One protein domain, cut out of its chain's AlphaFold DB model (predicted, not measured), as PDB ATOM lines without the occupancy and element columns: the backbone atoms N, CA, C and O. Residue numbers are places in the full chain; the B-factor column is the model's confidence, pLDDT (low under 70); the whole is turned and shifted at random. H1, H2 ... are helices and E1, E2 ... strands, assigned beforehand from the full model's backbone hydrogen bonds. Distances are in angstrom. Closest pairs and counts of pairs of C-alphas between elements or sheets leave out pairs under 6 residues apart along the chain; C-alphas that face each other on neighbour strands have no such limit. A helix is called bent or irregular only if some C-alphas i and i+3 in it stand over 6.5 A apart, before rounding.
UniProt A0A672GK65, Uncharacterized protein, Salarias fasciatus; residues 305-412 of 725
ATOM      1  N   VAL A 305     -44.167  -0.692 -36.741       67.12
ATOM      2  CA  VAL A 305     -45.233  -1.329 -35.947       67.12
ATOM      3  C   VAL A 305     -44.847  -2.757 -35.565       67.12
ATOM      4  O   VAL A 305     -45.013  -3.158 -34.419       67.12
ATOM      5  N   SER A 306     -44.260  -3.509 -36.501       71.56
ATOM      6  CA  SER A 306     -43.803  -4.885 -36.255       71.56
ATOM      7  C   SER A 306     -42.618  -4.966 -35.284       71.56
ATOM      8  O   SER A 306     -42.361  -6.018 -34.705       71.56
ATOM      9  N   LYS A 307     -41.930  -3.837 -35.083       75.94
ATOM     10  CA  LYS A 307     -40.748  -3.675 -34.229       75.94
ATOM     11  C   LYS A 307     -41.077  -3.285 -32.792       75.94
ATOM     12  O   LYS A 307     -40.163  -3.138 -31.983       75.94
ATOM     13  N   VAL A 308     -42.356  -3.101 -32.467       79.56
ATOM     14  CA  VAL A 308     -42.819  -2.837 -31.104       79.56
ATOM     15  C   VAL A 308     -43.819  -3.914 -30.712       79.56
ATOM     16  O   VAL A 308     -44.910  -4.005 -31.269       79.56
ATOM     17  N   THR A 309     -43.460  -4.731 -29.729       78.25
ATOM     18  CA  THR A 309     -44.310  -5.822 -29.230       78.25
ATOM     19  C   THR A 309     -44.590  -5.648 -27.751       78.25
ATOM     20  O   THR A 309     -43.722  -5.203 -27.006       78.25
ATOM     21  N   THR A 310     -45.782  -6.017 -27.292       76.88
ATOM     22  CA  THR A 310     -46.063  -6.079 -25.854       76.88
ATOM     23  C   THR A 310     -45.485  -7.369 -25.271       76.88
ATOM     24  O   THR A 310     -45.700  -8.439 -25.830       76.88
ATOM     25  N   ASP A 311     -44.741  -7.260 -24.173       71.25
ATOM     26  CA  ASP A 311     -44.021  -8.371 -23.536       71.25
ATOM     27  C   ASP A 311     -44.782  -8.943 -22.334       71.25
ATOM     28  O   ASP A 311     -45.047 -10.138 -22.257       71.25
ATOM     29  N   ALA A 312     -45.182  -8.068 -21.411       72.12
ATOM     30  CA  ALA A 312     -45.928  -8.429 -20.213       72.12
ATOM     31  C   ALA A 312     -47.093  -7.458 -20.014       72.12
ATOM     32  O   ALA A 312     -46.969  -6.263 -20.283       72.12
ATOM     33  N   GLN A 313     -48.222  -7.973 -19.540       69.19
ATOM     34  CA  GLN A 313     -49.405  -7.187 -19.207       69.19
ATOM     35  C   GLN A 313     -49.895  -7.603 -17.821       69.19
ATOM     36  O   GLN A 313     -49.929  -8.786 -17.491       69.19
ATOM     37  N   ASP A 314     -50.268  -6.618 -17.019       66.44
ATOM     38  CA  ASP A 314     -50.893  -6.785 -15.712       66.44
ATOM     39  C   ASP A 314     -52.060  -5.790 -15.612       66.44
ATOM     40  O   ASP A 314     -52.209  -4.890 -16.443       66.44
ATOM     41  N   HIS A 315     -52.890  -5.918 -14.581       61.72
ATOM     42  CA  HIS A 315     -54.085  -5.099 -14.402       61.72
ATOM     43  C   HIS A 315     -53.799  -3.587 -14.394       61.72
ATOM     44  O   HIS A 315     -54.676  -2.820 -14.761       61.72
ATOM     45  N   ASN A 316     -52.603  -3.139 -14.004       67.69
ATOM     46  CA  ASN A 316     -52.253  -1.721 -13.867       67.69
ATOM     47  C   ASN A 316     -50.924  -1.323 -14.541       67.69
ATOM     48  O   ASN A 316     -50.432  -0.214 -14.314       67.69
ATOM     49  N   LYS A 317     -50.328  -2.205 -15.350       79.12
ATOM     50  CA  LYS A 317     -49.042  -1.962 -16.021       79.12
ATOM     51  C   LYS A 317     -48.882  -2.827 -17.267       79.12
ATOM     52  O   LYS A 317     -49.467  -3.901 -17.368       79.12
ATOM     53  N   PHE A 318     -48.052  -2.377 -18.199       81.75
ATOM     54  CA  PHE A 318     -47.632  -3.183 -19.345       81.75
ATOM     55  C   PHE A 318     -46.168  -2.908 -19.691       81.75
ATOM     56  O   PHE A 318     -45.641  -1.836 -19.401       81.75
ATOM     57  N   SER A 319     -45.523  -3.863 -20.349       82.81
ATOM     58  CA  SER A 319     -44.158  -3.737 -20.853       82.81
ATOM     59  C   SER A 319     -44.158  -3.834 -22.371       82.81
ATOM     60  O   SER A 319     -44.788  -4.728 -22.935       82.81
ATOM     61  N   ILE A 320     -43.444  -2.930 -23.035       85.75
ATOM     62  CA  ILE A 320     -43.190  -2.984 -24.477       85.75
ATOM     63  C   ILE A 320     -41.732  -3.340 -24.733       85.75
ATOM     64  O   ILE A 320     -40.838  -2.811 -24.081       85.75
ATOM     65  N   LYS A 321     -41.504  -4.217 -25.702       85.62
ATOM     66  CA  LYS A 321     -40.205  -4.510 -26.303       85.62
ATOM     67  C   LYS A 321     -40.098  -3.767 -27.623       85.62
ATOM     68  O   LYS A 321     -40.996  -3.868 -28.458       85.62
ATOM     69  N   ILE A 322     -39.010  -3.028 -27.783       85.62
ATOM     70  CA  ILE A 322     -38.703  -2.238 -28.970       85.62
ATOM     71  C   ILE A 322     -37.428  -2.800 -29.595       85.62
ATOM     72  O   ILE A 322     -36.377  -2.832 -28.948       85.62
ATOM     73  N   ASP A 323     -37.524  -3.210 -30.856       83.31
ATOM     74  CA  ASP A 323     -36.380  -3.657 -31.644       83.31
ATOM     75  C   ASP A 323     -35.392  -2.482 -31.832       83.31
ATOM     76  O   ASP A 323     -35.788  -1.411 -32.314       83.31
ATOM     77  N   PRO A 324     -34.097  -2.645 -31.495       82.62
ATOM     78  CA  PRO A 324     -33.098  -1.587 -31.629       82.62
ATOM     79  C   PRO A 324     -32.929  -1.048 -33.056       82.62
ATOM     80  O   PRO A 324     -32.506   0.096 -33.232       82.62
ATOM     81  N   SER A 325     -33.276  -1.831 -34.083       82.19
ATOM     82  CA  SER A 325     -33.264  -1.404 -35.490       82.19
ATOM     83  C   SER A 325     -34.267  -0.286 -35.795       82.19
ATOM     84  O   SER A 325     -34.190   0.330 -36.862       82.19
ATOM     85  N   LEU A 326     -35.184   0.013 -34.868       83.25
ATOM     86  CA  LEU A 326     -36.064   1.173 -34.942       83.25
ATOM     87  C   LEU A 326     -35.294   2.499 -34.790       83.25
ATOM     88  O   LEU A 326     -35.708   3.528 -35.328       83.25
ATOM     89  N   PHE A 327     -34.159   2.493 -34.084       85.56
ATOM     90  CA  PHE A 327     -33.399   3.700 -33.767       85.56
ATOM     91  C   PHE A 327     -32.433   4.070 -34.894       85.56
ATOM     92  O   PHE A 327     -31.225   3.835 -34.832       85.56
ATOM     93  N   ASN A 328     -32.966   4.698 -35.942       82.50
ATOM     94  CA  ASN A 328     -32.154   5.191 -37.046       82.50
ATOM     95  C   ASN A 328     -31.490   6.542 -36.706       82.50
ATOM     96  O   ASN A 328     -32.102   7.606 -36.804       82.50
ATOM     97  N   ALA A 329     -30.200   6.502 -36.368       83.06
ATOM     98  CA  ALA A 329     -29.409   7.676 -35.991       83.06
ATOM     99  C   ALA A 329     -28.873   8.515 -37.178       83.06
ATOM    100  O   ALA A 329     -28.015   9.377 -36.984       83.06
ATOM    101  N   THR A 330     -29.358   8.294 -38.409       83.94
ATOM    102  CA  THR A 330     -28.872   9.003 -39.617       83.94
ATOM    103  C   THR A 330     -29.014  10.525 -39.504       83.94
ATOM    104  O   THR A 330     -28.152  11.260 -39.979       83.94
ATOM    105  N   ASN A 331     -30.069  11.010 -38.842       86.25
ATOM    106  CA  ASN A 331     -30.340  12.444 -38.682       86.25
ATOM    107  C   ASN A 331     -29.768  13.047 -37.386       86.25
ATOM    108  O   ASN A 331     -29.941  14.241 -37.138       86.25
ATOM    109  N   GLY A 332     -29.090  12.244 -36.564       85.38
ATOM    110  CA  GLY A 332     -28.590  12.639 -35.252       85.38
ATOM    111  C   GLY A 332     -28.588  11.476 -34.256       85.38
ATOM    112  O   GLY A 332     -29.326  10.508 -34.438       85.38
ATOM    113  N   PRO A 333     -27.771  11.550 -33.190       86.12
ATOM    114  CA  PRO A 333     -27.766  10.530 -32.151       86.12
ATOM    115  C   PRO A 333     -29.108  10.515 -31.409       86.12
ATOM    116  O   PRO A 333     -29.549  11.533 -30.877       86.12
ATOM    117  N   ILE A 334     -29.731   9.341 -31.336       86.00
ATOM    118  CA  ILE A 334     -30.915   9.113 -30.506       86.00
ATOM    119  C   ILE A 334     -30.411   8.708 -29.122       86.00
ATOM    120  O   ILE A 334     -29.731   7.696 -28.978       86.00
ATOM    121  N   THR A 335     -30.699   9.525 -28.110       85.94
ATOM    122  CA  THR A 335     -30.195   9.323 -26.739       85.94
ATOM    123  C   THR A 335     -31.267   8.826 -25.780       85.94
ATOM    124  O   THR A 335     -30.949   8.152 -24.805       85.94
ATOM    125  N   HIS A 336     -32.532   9.146 -26.052       86.38
ATOM    126  CA  HIS A 336     -33.665   8.831 -25.193       86.38
ATOM    127  C   HIS A 336     -34.857   8.363 -26.024       86.38
ATOM    128  O   HIS A 336     -35.042   8.797 -27.162       86.38
ATOM    129  N   VAL A 337     -35.680   7.513 -25.419       87.06
ATOM    130  CA  VAL A 337     -36.942   7.019 -25.971       87.06
ATOM    131  C   VAL A 337     -38.047   7.343 -24.979       87.06
ATOM    132  O   VAL A 337     -37.990   6.922 -23.825       87.06
ATOM    133  N   GLY A 338     -39.035   8.117 -25.422       87.00
ATOM    134  CA  GLY A 338     -40.223   8.451 -24.641       87.00
ATOM    135  C   GLY A 338     -41.423   7.610 -25.060       87.00
ATOM    136  O   GLY A 338     -41.600   7.342 -26.248       87.00
ATOM    137  N   VAL A 339     -42.263   7.228 -24.098       86.56
ATOM    138  CA  VAL A 339     -43.522   6.515 -24.357       86.56
ATOM    139  C   VAL A 339     -44.699   7.437 -24.063       86.56
ATOM    140  O   VAL A 339     -44.892   7.867 -22.925       86.56
ATOM    141  N   LEU A 340     -45.490   7.732 -25.094       85.00
ATOM    142  CA  LEU A 340     -46.761   8.441 -24.967       85.00
ATOM    143  C   LEU A 340     -47.897   7.431 -24.788       85.00
ATOM    144  O   LEU A 340     -48.009   6.477 -25.555       85.00
ATOM    145  N   VAL A 341     -48.756   7.668 -23.798       80.81
ATOM    146  CA  VAL A 341     -49.935   6.839 -23.517       80.81
ATOM    147  C   VAL A 341     -51.194   7.656 -23.782       80.81
ATOM    148  O   VAL A 341     -51.288   8.819 -23.389       80.81
ATOM    149  N   THR A 342     -52.173   7.045 -24.449       75.69
ATOM    150  CA  THR A 342     -53.474   7.651 -24.750       75.69
ATOM    151  C   THR A 342     -54.595   6.622 -24.645       75.69
ATOM    152  O   THR A 342     -54.386   5.436 -24.887       75.69
ATOM    153  N   THR A 343     -55.794   7.077 -24.279       63.19
ATOM    154  CA  THR A 343     -57.039   6.283 -24.290       63.19
ATOM    155  C   THR A 343     -57.990   6.696 -25.412       63.19
ATOM    156  O   THR A 343     -59.133   6.245 -25.452       63.19
ATOM    157  N   LYS A 344     -57.548   7.578 -26.314       59.56
ATOM    158  CA  LYS A 344     -58.319   8.034 -27.473       59.56
ATOM    159  C   LYS A 344     -57.550   7.725 -28.749       59.56
ATOM    160  O   LYS A 344     -56.326   7.795 -28.772       59.56
ATOM    161  N   THR A 345     -58.272   7.436 -29.822       52.12
ATOM    162  CA  THR A 345     -57.701   7.236 -31.152       52.12
ATOM    163  C   THR A 345     -57.092   8.559 -31.631       52.12
ATOM    164  O   THR A 345     -57.808   9.523 -31.900       52.12
ATOM    165  N   ILE A 346     -55.759   8.653 -31.677       52.41
ATOM    166  CA  ILE A 346     -55.056   9.813 -32.244       52.41
ATOM    167  C   ILE A 346     -54.836   9.508 -33.725       52.41
ATOM    168  O   ILE A 346     -53.862   8.858 -34.095       52.41
ATOM    169  N   ALA A 347     -55.775   9.959 -34.559       40.53
ATOM    170  CA  ALA A 347     -55.827   9.707 -36.003       40.53
ATOM    171  C   ALA A 347     -54.565  10.139 -36.776       40.53
ATOM    172  O   ALA A 347     -54.322   9.664 -37.880       40.53
ATOM    173  N   ASN A 348     -53.754  11.044 -36.218       45.31
ATOM    174  CA  ASN A 348     -52.511  11.485 -36.839       45.31
ATOM    175  C   ASN A 348     -51.493  11.889 -35.764       45.31
ATOM    176  O   ASN A 348     -51.730  12.813 -34.987       45.31
ATOM    177  N   CYS A 349     -50.341  11.218 -35.715       50.53
ATOM    178  CA  CYS A 349     -49.308  11.498 -34.710       50.53
ATOM    179  C   CYS A 349     -48.438  12.725 -35.055       50.53
ATOM    180  O   CYS A 349     -47.409  12.963 -34.428       50.53
ATOM    181  N   SER A 350     -48.858  13.544 -36.026       49.94
ATOM    182  CA  SER A 350     -48.246  14.846 -36.318       49.94
ATOM    183  C   SER A 350     -48.329  15.807 -35.125       49.94
ATOM    184  O   SER A 350     -47.400  16.577 -34.901       49.94
ATOM    185  N   ASP A 351     -49.379  15.690 -34.301       55.28
ATOM    186  CA  ASP A 351     -49.578  16.513 -33.100       55.28
ATOM    187  C   ASP A 351     -49.116  15.827 -31.806       55.28
ATOM    188  O   ASP A 351     -49.195  16.428 -30.734       55.28
ATOM    189  N   CYS A 352     -48.580  14.600 -31.866       68.94
ATOM    190  CA  CYS A 352     -48.078  13.891 -30.682       68.94
ATOM    191  C   CYS A 352     -47.011  14.695 -29.924       68.94
ATOM    192  O   CYS A 352     -46.941  14.643 -28.696       68.94
ATOM    193  N   ALA A 353     -46.226  15.499 -30.651       73.38
ATOM    194  CA  ALA A 353     -45.235  16.405 -30.078       73.38
ATOM    195  C   ALA A 353     -45.849  17.402 -29.074       73.38
ATOM    196  O   ALA A 353     -45.202  17.765 -28.092       73.38
ATOM    197  N   THR A 354     -47.113  17.800 -29.262       78.19
ATOM    198  CA  THR A 354     -47.820  18.719 -28.350       78.19
ATOM    199  C   THR A 354     -48.110  18.097 -26.981       78.19
ATOM    200  O   THR A 354     -48.318  18.819 -26.002       78.19
ATOM    201  N   TYR A 355     -48.084  16.763 -26.891       80.50
ATOM    202  CA  TYR A 355     -48.347  16.016 -25.662       80.50
ATOM    203  C   TYR A 355     -47.077  15.623 -24.901       80.50
ATOM    204  O   TYR A 355     -47.182  15.129 -23.781       80.50
ATOM    205  N   LEU A 356     -45.884  15.894 -25.448       82.00
ATOM    206  CA  LEU A 356     -44.609  15.584 -24.785       82.00
ATOM    207  C   LEU A 356     -44.444  16.304 -23.438       82.00
ATOM    208  O   LEU A 356     -43.752  15.802 -22.563       82.00
ATOM    209  N   GLY A 357     -45.099  17.454 -23.256       82.25
ATOM    210  CA  GLY A 357     -45.110  18.197 -21.991       82.25
ATOM    211  C   GLY A 357     -46.308  17.907 -21.080       82.25
ATOM    212  O   GLY A 357     -46.530  18.657 -20.132       82.25
ATOM    213  N   LYS A 358     -47.147  16.909 -21.392       86.31
ATOM    214  CA  LYS A 358     -48.358  16.593 -20.614       86.31
ATOM    215  C   LYS A 358     -48.082  15.487 -19.611       86.31
ATOM    216  O   LYS A 358     -47.453  14.483 -19.940       86.31
ATOM    217  N   THR A 359     -48.583  15.679 -18.395       86.00
ATOM    218  CA  THR A 359     -48.384  14.760 -17.271       86.00
ATOM    219  C   THR A 359     -49.548  13.783 -17.121       86.00
ATOM    220  O   THR A 359     -50.644  14.001 -17.643       86.00
ATOM    221  N   TYR A 360     -49.334  12.719 -16.345       82.94
ATOM    222  CA  TYR A 360     -50.398  11.789 -15.954       82.94
ATOM    223  C   TYR A 360     -51.600  12.502 -15.307       82.94
ATOM    224  O   TYR A 360     -52.750  12.149 -15.563       82.94
ATOM    225  N   GLU A 361     -51.352  13.545 -14.512       82.31
ATOM    226  CA  GLU A 361     -52.400  14.344 -13.867       82.31
ATOM    227  C   GLU A 361     -53.244  15.136 -14.873       82.31
ATOM    228  O   GLU A 361     -54.467  15.222 -14.732       82.31
ATOM    229  N   ASP A 362     -52.614  15.690 -15.914       82.31
ATOM    230  CA  ASP A 362     -53.328  16.378 -16.996       82.31
ATOM    231  C   ASP A 362     -54.249  15.416 -17.746       82.31
ATOM    232  O   ASP A 362     -55.386  15.759 -18.080       82.31
ATOM    233  N   PHE A 363     -53.768  14.197 -17.972       80.31
ATOM    234  CA  PHE A 363     -54.539  13.131 -18.589       80.31
ATOM    235  C   PHE A 363     -55.714  12.684 -17.704       80.31
ATOM    236  O   PHE A 363     -56.857  12.674 -18.163       80.31
ATOM    237  N   LYS A 364     -55.473  12.429 -16.412       77.88
ATOM    238  CA  LYS A 364     -56.501  12.059 -15.418       77.88
ATOM    239  C   LYS A 364     -57.624  13.082 -15.299       77.88
ATOM    240  O   LYS A 364     -58.790  12.714 -15.180       77.88
ATOM    241  N   LYS A 365     -57.287  14.372 -15.339       81.75
ATOM    242  CA  LYS A 365     -58.266  15.470 -15.271       81.75
ATOM    243  C   LYS A 365     -59.003  15.697 -16.594       81.75
ATOM    244  O   LYS A 365     -59.900  16.533 -16.647       81.75
ATOM    245  N   GLY A 366     -58.643  14.969 -17.655       72.75
ATOM    246  CA  GLY A 366     -59.208  15.129 -18.993       72.75
ATOM    247  C   GLY A 366     -58.718  16.378 -19.733       72.75
ATOM    248  O   GLY A 366     -59.286  16.726 -20.768       72.75
ATOM    249  N   ASN A 367     -57.669  17.041 -19.233       78.00
ATOM    250  CA  ASN A 367     -57.081  18.241 -19.836       78.00
ATOM    251  C   ASN A 367     -56.234  17.914 -21.074       78.00
ATOM    252  O   ASN A 367     -56.026  18.782 -21.924       78.00
ATOM    253  N   ALA A 368     -55.739  16.679 -21.182       76.25
ATOM    254  CA  ALA A 368     -55.002  16.186 -22.338       76.25
ATOM    255  C   ALA A 368     -55.457  14.762 -22.712       76.25
ATOM    256  O   ALA A 368     -55.692  13.944 -21.826       76.25
ATOM    257  N   PRO A 369     -55.590  14.437 -24.012       74.31
ATOM    258  CA  PRO A 369     -55.962  13.095 -24.466       74.31
ATOM    259  C   PRO A 369     -54.806  12.085 -24.377       74.31
ATOM    260  O   PRO A 369     -55.046  10.882 -24.463       74.31
ATOM    261  N   ALA A 370     -53.571  12.561 -24.219       81.06
ATOM    262  CA  ALA A 370     -52.363  11.760 -24.089       81.06
ATOM    263  C   ALA A 370     -51.383  12.416 -23.113       81.06
ATOM    264  O   ALA A 370     -51.456  13.628 -22.883       81.06
ATOM    265  N   TYR A 371     -50.460  11.625 -22.576       84.75
ATOM    266  CA  TYR A 371     -49.389  12.095 -21.700       84.75
ATOM    267  C   TYR A 371     -48.098  11.306 -21.915       84.75
ATOM    268  O   TYR A 371     -48.123  10.170 -22.397       84.75
ATOM    269  N   LEU A 372     -46.970  11.914 -21.545       88.25
ATOM    270  CA  LEU A 372     -45.664  11.260 -21.535       88.25
ATOM    271  C   LEU A 372     -45.544  10.411 -20.267       88.25
ATOM    272  O   LEU A 372     -45.474  10.948 -19.163       88.25
ATOM    273  N   ALA A 373     -45.561   9.088 -20.425       84.69
ATOM    274  CA  ALA A 373     -45.574   8.158 -19.301       84.69
ATOM    275  C   ALA A 373     -44.178   7.902 -18.730       84.69
ATOM    276  O   ALA A 373     -44.007   7.844 -17.517       84.69
ATOM    277  N   THR A 374     -43.178   7.749 -19.595       86.81
ATOM    278  CA  THR A 374     -41.793   7.529 -19.178       86.81
ATOM    279  C   THR A 374     -40.824   7.900 -20.293       86.81
ATOM    280  O   THR A 374     -41.189   7.883 -21.472       86.81
ATOM    281  N   VAL A 375     -39.587   8.216 -19.917       87.19
ATOM    282  CA  VAL A 375     -38.462   8.425 -20.829       87.19
ATOM    283  C   VAL A 375     -37.307   7.556 -20.361       87.19
ATOM    284  O   VAL A 375     -36.892   7.610 -19.207       87.19
ATOM    285  N   THR A 376     -36.783   6.744 -21.271       85.69
ATOM    286  CA  THR A 376     -35.682   5.818 -21.008       85.69
ATOM    287  C   THR A 376     -34.464   6.235 -21.820       85.69
ATOM    288  O   THR A 376     -34.569   6.468 -23.024       85.69
ATOM    289  N   ALA A 377     -33.304   6.337 -21.175       84.00
ATOM    290  CA  ALA A 377     -32.043   6.582 -21.864       84.00
ATOM    291  C   ALA A 377     -31.571   5.311 -22.588       84.00
ATOM    292  O   ALA A 377     -31.595   4.217 -22.020       84.00
ATOM    293  N   LEU A 378     -31.104   5.453 -23.827       79.25
ATOM    294  CA  LEU A 378     -30.481   4.362 -24.571       79.25
ATOM    295  C   LEU A 378     -29.062   4.143 -24.038       79.25
ATOM    296  O   LEU A 378     -28.205   5.022 -24.145       79.25
ATOM    297  N   GLN A 379     -28.798   2.973 -23.455       66.81
ATOM    298  CA  GLN A 379     -27.441   2.597 -23.062       66.81
ATOM    299  C   GLN A 379     -26.643   2.145 -24.289       66.81
ATOM    300  O   GLN A 379     -27.131   1.376 -25.115       66.81
ATOM    301  N   SER A 380     -25.392   2.589 -24.392       52.47
ATOM    302  CA  SER A 380     -24.434   2.254 -25.453       52.47
ATOM    303  C   SER A 380     -23.889   0.819 -25.329       52.47
ATOM    304  O   SER A 380     -22.680   0.583 -25.322       52.47
ATOM    305  N   SER A 381     -24.783  -0.163 -25.215       45.41
ATOM    306  CA  SER A 381     -24.439  -1.584 -25.213       45.41
ATOM    307  C   SER A 381     -24.357  -2.119 -26.645       45.41
ATOM    308  O   SER A 381     -25.259  -1.924 -27.452       45.41
ATOM    309  N   ARG A 382     -23.269  -2.833 -26.959       44.53
ATOM    310  CA  ARG A 382     -23.014  -3.485 -28.258       44.53
ATOM    311  C   ARG A 382     -23.828  -4.772 -28.482       44.53
ATOM    312  O   ARG A 382     -23.565  -5.487 -29.446       44.53
ATOM    313  N   SER A 383     -24.777  -5.103 -27.608       44.16
ATOM    314  CA  SER A 383     -25.637  -6.279 -27.756       44.16
ATOM    315  C   SER A 383     -26.971  -5.899 -28.394       44.16
ATOM    316  O   SER A 383     -27.679  -5.047 -27.864       44.16
ATOM    317  N   ALA A 384     -27.333  -6.574 -29.487       51.69
ATOM    318  CA  ALA A 384     -28.668  -6.547 -30.085       51.69
ATOM    319  C   ALA A 384     -29.692  -7.219 -29.147       51.69
ATOM    320  O   ALA A 384     -30.116  -8.348 -29.377       51.69
ATOM    321  N   GLN A 385     -30.002  -6.565 -28.030       63.75
ATOM    322  CA  GLN A 385     -31.076  -6.944 -27.118       63.75
ATOM    323  C   GLN A 385     -32.197  -5.921 -27.236       63.75
ATOM    324  O   GLN A 385     -31.933  -4.719 -27.271       63.75
ATOM    325  N   ASP A 386     -33.430  -6.418 -27.286       70.50
ATOM    326  CA  ASP A 386     -34.630  -5.589 -27.334       70.50
ATOM    327  C   ASP A 386     -34.670  -4.617 -26.152       70.50
ATOM    328  O   ASP A 386     -34.419  -4.992 -25.001       70.50
ATOM    329  N   LEU A 387     -35.017  -3.359 -26.431       82.81
ATOM    330  CA  LEU A 387     -35.243  -2.366 -25.390       82.81
ATOM    331  C   LEU A 387     -36.607  -2.635 -24.756       82.81
ATOM    332  O   LEU A 387     -37.637  -2.428 -25.393       82.81
ATOM    333  N   SER A 388     -36.616  -3.076 -23.499       84.12
ATOM    334  CA  SER A 388     -37.849  -3.259 -22.733       84.12
ATOM    335  C   SER A 388     -38.156  -2.016 -21.897       84.12
ATOM    336  O   SER A 388     -37.318  -1.574 -21.109       84.12
ATOM    337  N   ILE A 389     -39.349  -1.447 -22.073       86.56
ATOM    338  CA  ILE A 389     -39.847  -0.296 -21.312       86.56
ATOM    339  C   ILE A 389     -41.139  -0.699 -20.603       86.56
ATOM    340  O   ILE A 389     -42.106  -1.110 -21.242       86.56
ATOM    341  N   GLU A 390     -41.168  -0.553 -19.280       85.56
ATOM    342  CA  GLU A 390     -42.350  -0.802 -18.452       85.56
ATOM    343  C   GLU A 390     -43.114   0.504 -18.186       85.56
ATOM    344  O   GLU A 390     -42.547   1.511 -17.754       85.56
ATOM    345  N   VAL A 391     -44.422   0.482 -18.425       86.19
ATOM    346  CA  VAL A 391     -45.363   1.579 -18.188       86.19
ATOM    347  C   VAL A 391     -46.271   1.207 -17.017       86.19
ATOM    348  O   VAL A 391     -46.822   0.109 -16.988       86.19
ATOM    349  N   GLY A 392     -46.455   2.127 -16.068       82.25
ATOM    350  CA  GLY A 392     -47.302   1.939 -14.885       82.25
ATOM    351  C   GLY A 392     -46.572   1.475 -13.618       82.25
ATOM    352  O   GLY A 392     -47.210   0.984 -12.689       82.25
ATOM    353  N   ASN A 393     -45.246   1.609 -13.551       82.19
ATOM    354  CA  ASN A 393     -44.438   1.113 -12.427       82.19
ATOM    355  C   ASN A 393     -44.178   2.127 -11.300       82.19
ATOM    356  O   ASN A 393     -43.437   1.839 -10.362       82.19
ATOM    357  N   ASN A 394     -44.802   3.302 -11.371       81.75
ATOM    358  CA  ASN A 394     -44.672   4.422 -10.437       81.75
ATOM    359  C   ASN A 394     -43.263   5.040 -10.349       81.75
ATOM    360  O   ASN A 394     -43.005   5.831  -9.440       81.75
ATOM    361  N   ALA A 395     -42.355   4.726 -11.279       82.19
ATOM    362  CA  ALA A 395     -41.082   5.434 -11.393       82.19
ATOM    363  C   ALA A 395     -41.306   6.899 -11.796       82.19
ATOM    364  O   ALA A 395     -42.295   7.225 -12.446       82.19
ATOM    365  N   VAL A 396     -40.384   7.793 -11.434       81.25
ATOM    366  CA  VAL A 396     -40.461   9.216 -11.792       81.25
ATOM    367  C   VAL A 396     -39.221   9.598 -12.586       81.25
ATOM    368  O   VAL A 396     -38.104   9.376 -12.126       81.25
ATOM    369  N   TRP A 397     -39.423  10.199 -13.756       80.56
ATOM    370  CA  TRP A 397     -38.357  10.771 -14.575       80.56
ATOM    371  C   TRP A 397     -38.555  12.284 -14.690       80.56
ATOM    372  O   TRP A 397     -39.585  12.713 -15.197       80.56
ATOM    373  N   GLU A 398     -37.614  13.092 -14.185       78.38
ATOM    374  CA  GLU A 398     -37.625  14.572 -14.281       78.38
ATOM    375  C   GLU A 398     -38.988  15.226 -13.939       78.38
ATOM    376  O   GLU A 398     -39.429  16.185 -14.571       78.38
ATOM    377  N   GLY A 399     -39.699  14.679 -12.944       70.81
ATOM    378  CA  GLY A 399     -41.018  15.163 -12.512       70.81
ATOM    379  C   GLY A 399     -42.227  14.571 -13.253       70.81
ATOM    380  O   GLY A 399     -43.357  14.892 -12.889       70.81
ATOM    381  N   TYR A 400     -42.022  13.678 -14.227       74.69
ATOM    382  CA  TYR A 400     -43.065  12.897 -14.899       74.69
ATOM    383  C   TYR A 400     -43.230  11.533 -14.214       74.69
ATOM    384  O   TYR A 400     -42.342  10.681 -14.327       74.69
ATOM    385  N   PRO A 401     -44.333  11.299 -13.479       79.06
ATOM    386  CA  PRO A 401     -44.578  10.014 -12.845       79.06
ATOM    387  C   PRO A 401     -45.158   9.008 -13.849       79.06
ATOM    388  O   PRO A 401     -46.209   9.240 -14.452       79.06
ATOM    389  N   ASN A 402     -44.518   7.845 -13.954       81.25
ATOM    390  CA  ASN A 402     -45.006   6.651 -14.642       81.25
ATOM    391  C   ASN A 402     -46.070   5.935 -13.793       81.25
ATOM    392  O   ASN A 402     -45.935   4.758 -13.451       81.25
ATOM    393  N   SER A 403     -47.083   6.683 -13.357       77.75
ATOM    394  CA  SER A 403     -48.113   6.223 -12.428       77.75
ATOM    395  C   SER A 403     -48.840   4.989 -12.948       77.75
ATOM    396  O   SER A 403     -49.082   4.863 -14.150       77.75
ATOM    397  N   ALA A 404     -49.238   4.113 -12.024       74.31
ATOM    398  CA  ALA A 404     -50.038   2.931 -12.318       74.31
ATOM    399  C   ALA A 404     -51.234   3.255 -13.231       74.31
ATOM    400  O   ALA A 404     -51.978   4.223 -13.022       74.31
ATOM    401  N   LEU A 405     -51.411   2.433 -14.258       73.62
ATOM    402  CA  LEU A 405     -52.538   2.525 -15.173       73.62
ATOM    403  C   LEU A 405     -53.818   2.097 -14.452       73.62
ATOM    404  O   LEU A 405     -53.790   1.313 -13.502       73.62
ATOM    405  N   GLU A 406     -54.961   2.632 -14.877       62.16
ATOM    406  CA  GLU A 406     -56.236   2.250 -14.272       62.16
ATOM    407  C   GLU A 406     -56.569   0.784 -14.552       62.16
ATOM    408  O   GLU A 406     -56.671   0.365 -15.706       62.16
ATOM    409  N   ALA A 407     -56.786   0.030 -13.473       49.03
ATOM    410  CA  ALA A 407     -57.260  -1.339 -13.554       49.03
ATOM    411  C   ALA A 407     -58.617  -1.409 -14.259       49.03
ATOM    412  O   ALA A 407     -59.533  -0.665 -13.916       49.03
ATOM    413  N   ASN A 408     -58.734  -2.329 -15.224       48.91
ATOM    414  CA  ASN A 408     -59.884  -2.527 -16.120       48.91
ATOM    415  C   ASN A 408     -60.078  -1.463 -17.222       48.91
ATOM    416  O   ASN A 408     -61.105  -1.489 -17.904       48.91
ATOM    417  N   THR A 409     -59.105  -0.576 -17.455       47.22
ATOM    418  CA  THR A 409     -59.106   0.329 -18.615       47.22
ATOM    419  C   THR A 409     -58.266  -0.282 -19.739       47.22
ATOM    420  O   THR A 409     -57.079  -0.543 -19.564       47.22
ATOM    421  N   ARG A 410     -58.877  -0.535 -20.904       48.66
ATOM    422  CA  ARG A 410     -58.182  -1.085 -22.081       48.66
ATOM    423  C   ARG A 410     -57.595   0.014 -22.952       48.66
ATOM    424  O   ARG A 410     -58.299   0.943 -23.339       48.66
ATOM    425  N   TYR A 411     -56.323  -0.144 -23.298       52.50
ATOM    426  CA  TYR A 411     -55.592   0.710 -24.228       52.50
ATOM    427  C   TYR A 411     -55.535  -0.022 -25.576       52.50
ATOM    428  O   TYR A 411     -54.915  -1.077 -25.670       52.50
ATOM    429  N   CYS A 412     -56.237   0.476 -26.597       49.44
ATOM    430  CA  CYS A 412     -56.232  -0.109 -27.942       49.44
ATOM    431  C   CYS A 412     -55.353   0.717 -28.876       49.44
ATOM    432  O   CYS A 412     -55.397   1.948 -28.856       49.44
TER     433      CYS A 412
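AT A GLANCE: This is residues 305 to 412 of the 725 residues of an uncharacterized protein of Salarias fasciatus (UniProt A0A672GK65). Two small antiparallel sheets, E1 E2 E5 and E3 E4, stand partly face to face as a sandwich with crossed strands, E5 being the strand of the first sheet that comes near the second. Two short helices, H1 and H2, lie by the E3 E4 sheet, away from E1 E2 E5, and residues 328 to 333 of the link from E2 to E3 stick out. The printed part has 108 residues, with two named helices and five named strands in the order E1 E2 E3 H1 H2 E4 E5; the class is mixed, helices and strands, and 45 residues, under half, are in named elements. The whole is compact, with a radius of gyration of the C-alphas of 14.2 A and spans of 41 by 29 by 28 A.

IN THESE COORDINATES: Find C-alpha 308 at (-42.819, -2.837, -31.104); from there E1 runs through residues 308 to 314 for 17.8 A. E2, residues 317 to 322, runs 16.6 A, and E5, residues 387 to 391, runs 13.0 A to C-alpha 391 at (-45.363, 1.579, -18.188). In the other sheet, E3, residues 336 to 342, runs 19.8 A, and E4, residues 370 to 377, runs 21.1 A from C-alpha 370 at (-52.363, 11.760, -24.089). Between these two look for H1, residues 349 to 355, and H2, residues 360 to 364. H1 is irregular: C-alphas 350 and 353 are 7.1 A apart.

HOW THE PARTS SIT: Begin at E2, the inner strand of E1 E2 E5. E1 and E2 form a hairpin, with N 311 and O 319 at 2.8 A, within hydrogen-bond range. On E5, antiparallel to E2, look for N 389 and O 320 at 2.8 A. The sandwich, two sheets face to face, sets their strands at 53 degrees; the closest C-alphas of E4 and E5, those of Ala 373 and Val 391, are 6.7 A apart. E3 and E4 are antiparallel, with N 339 and O 374 at 2.9 A. The closest C-alphas of H2 and E4 are those of Tyr 360 and Tyr 371, 5.8 A apart; those of H1 and E4 are Tyr 355 and Tyr 371, 5.7 A apart. H1 and H2 are apart. In H2 the O i to N i+4 pair is within hydrogen-bond range; in H1 0 of 3 are, and 3 of 4 O i to N i+3 pairs.

THE WHOLE: The two farthest C-alphas, those of Lys 365 and Arg 382, are 42.1 A apart. The printed part has no cut. The link from E2 to E3, 13 residues, is long. Residues 392 to 412 hold no named element, but residues 396 to 397 pair antiparallel with 400 to 401. Mean pLDDT of the printed part is 74.3; look for values under 70 at residue 305 and residues 313 to 316, 343 to 352, 379 to 385 and 406 to 412.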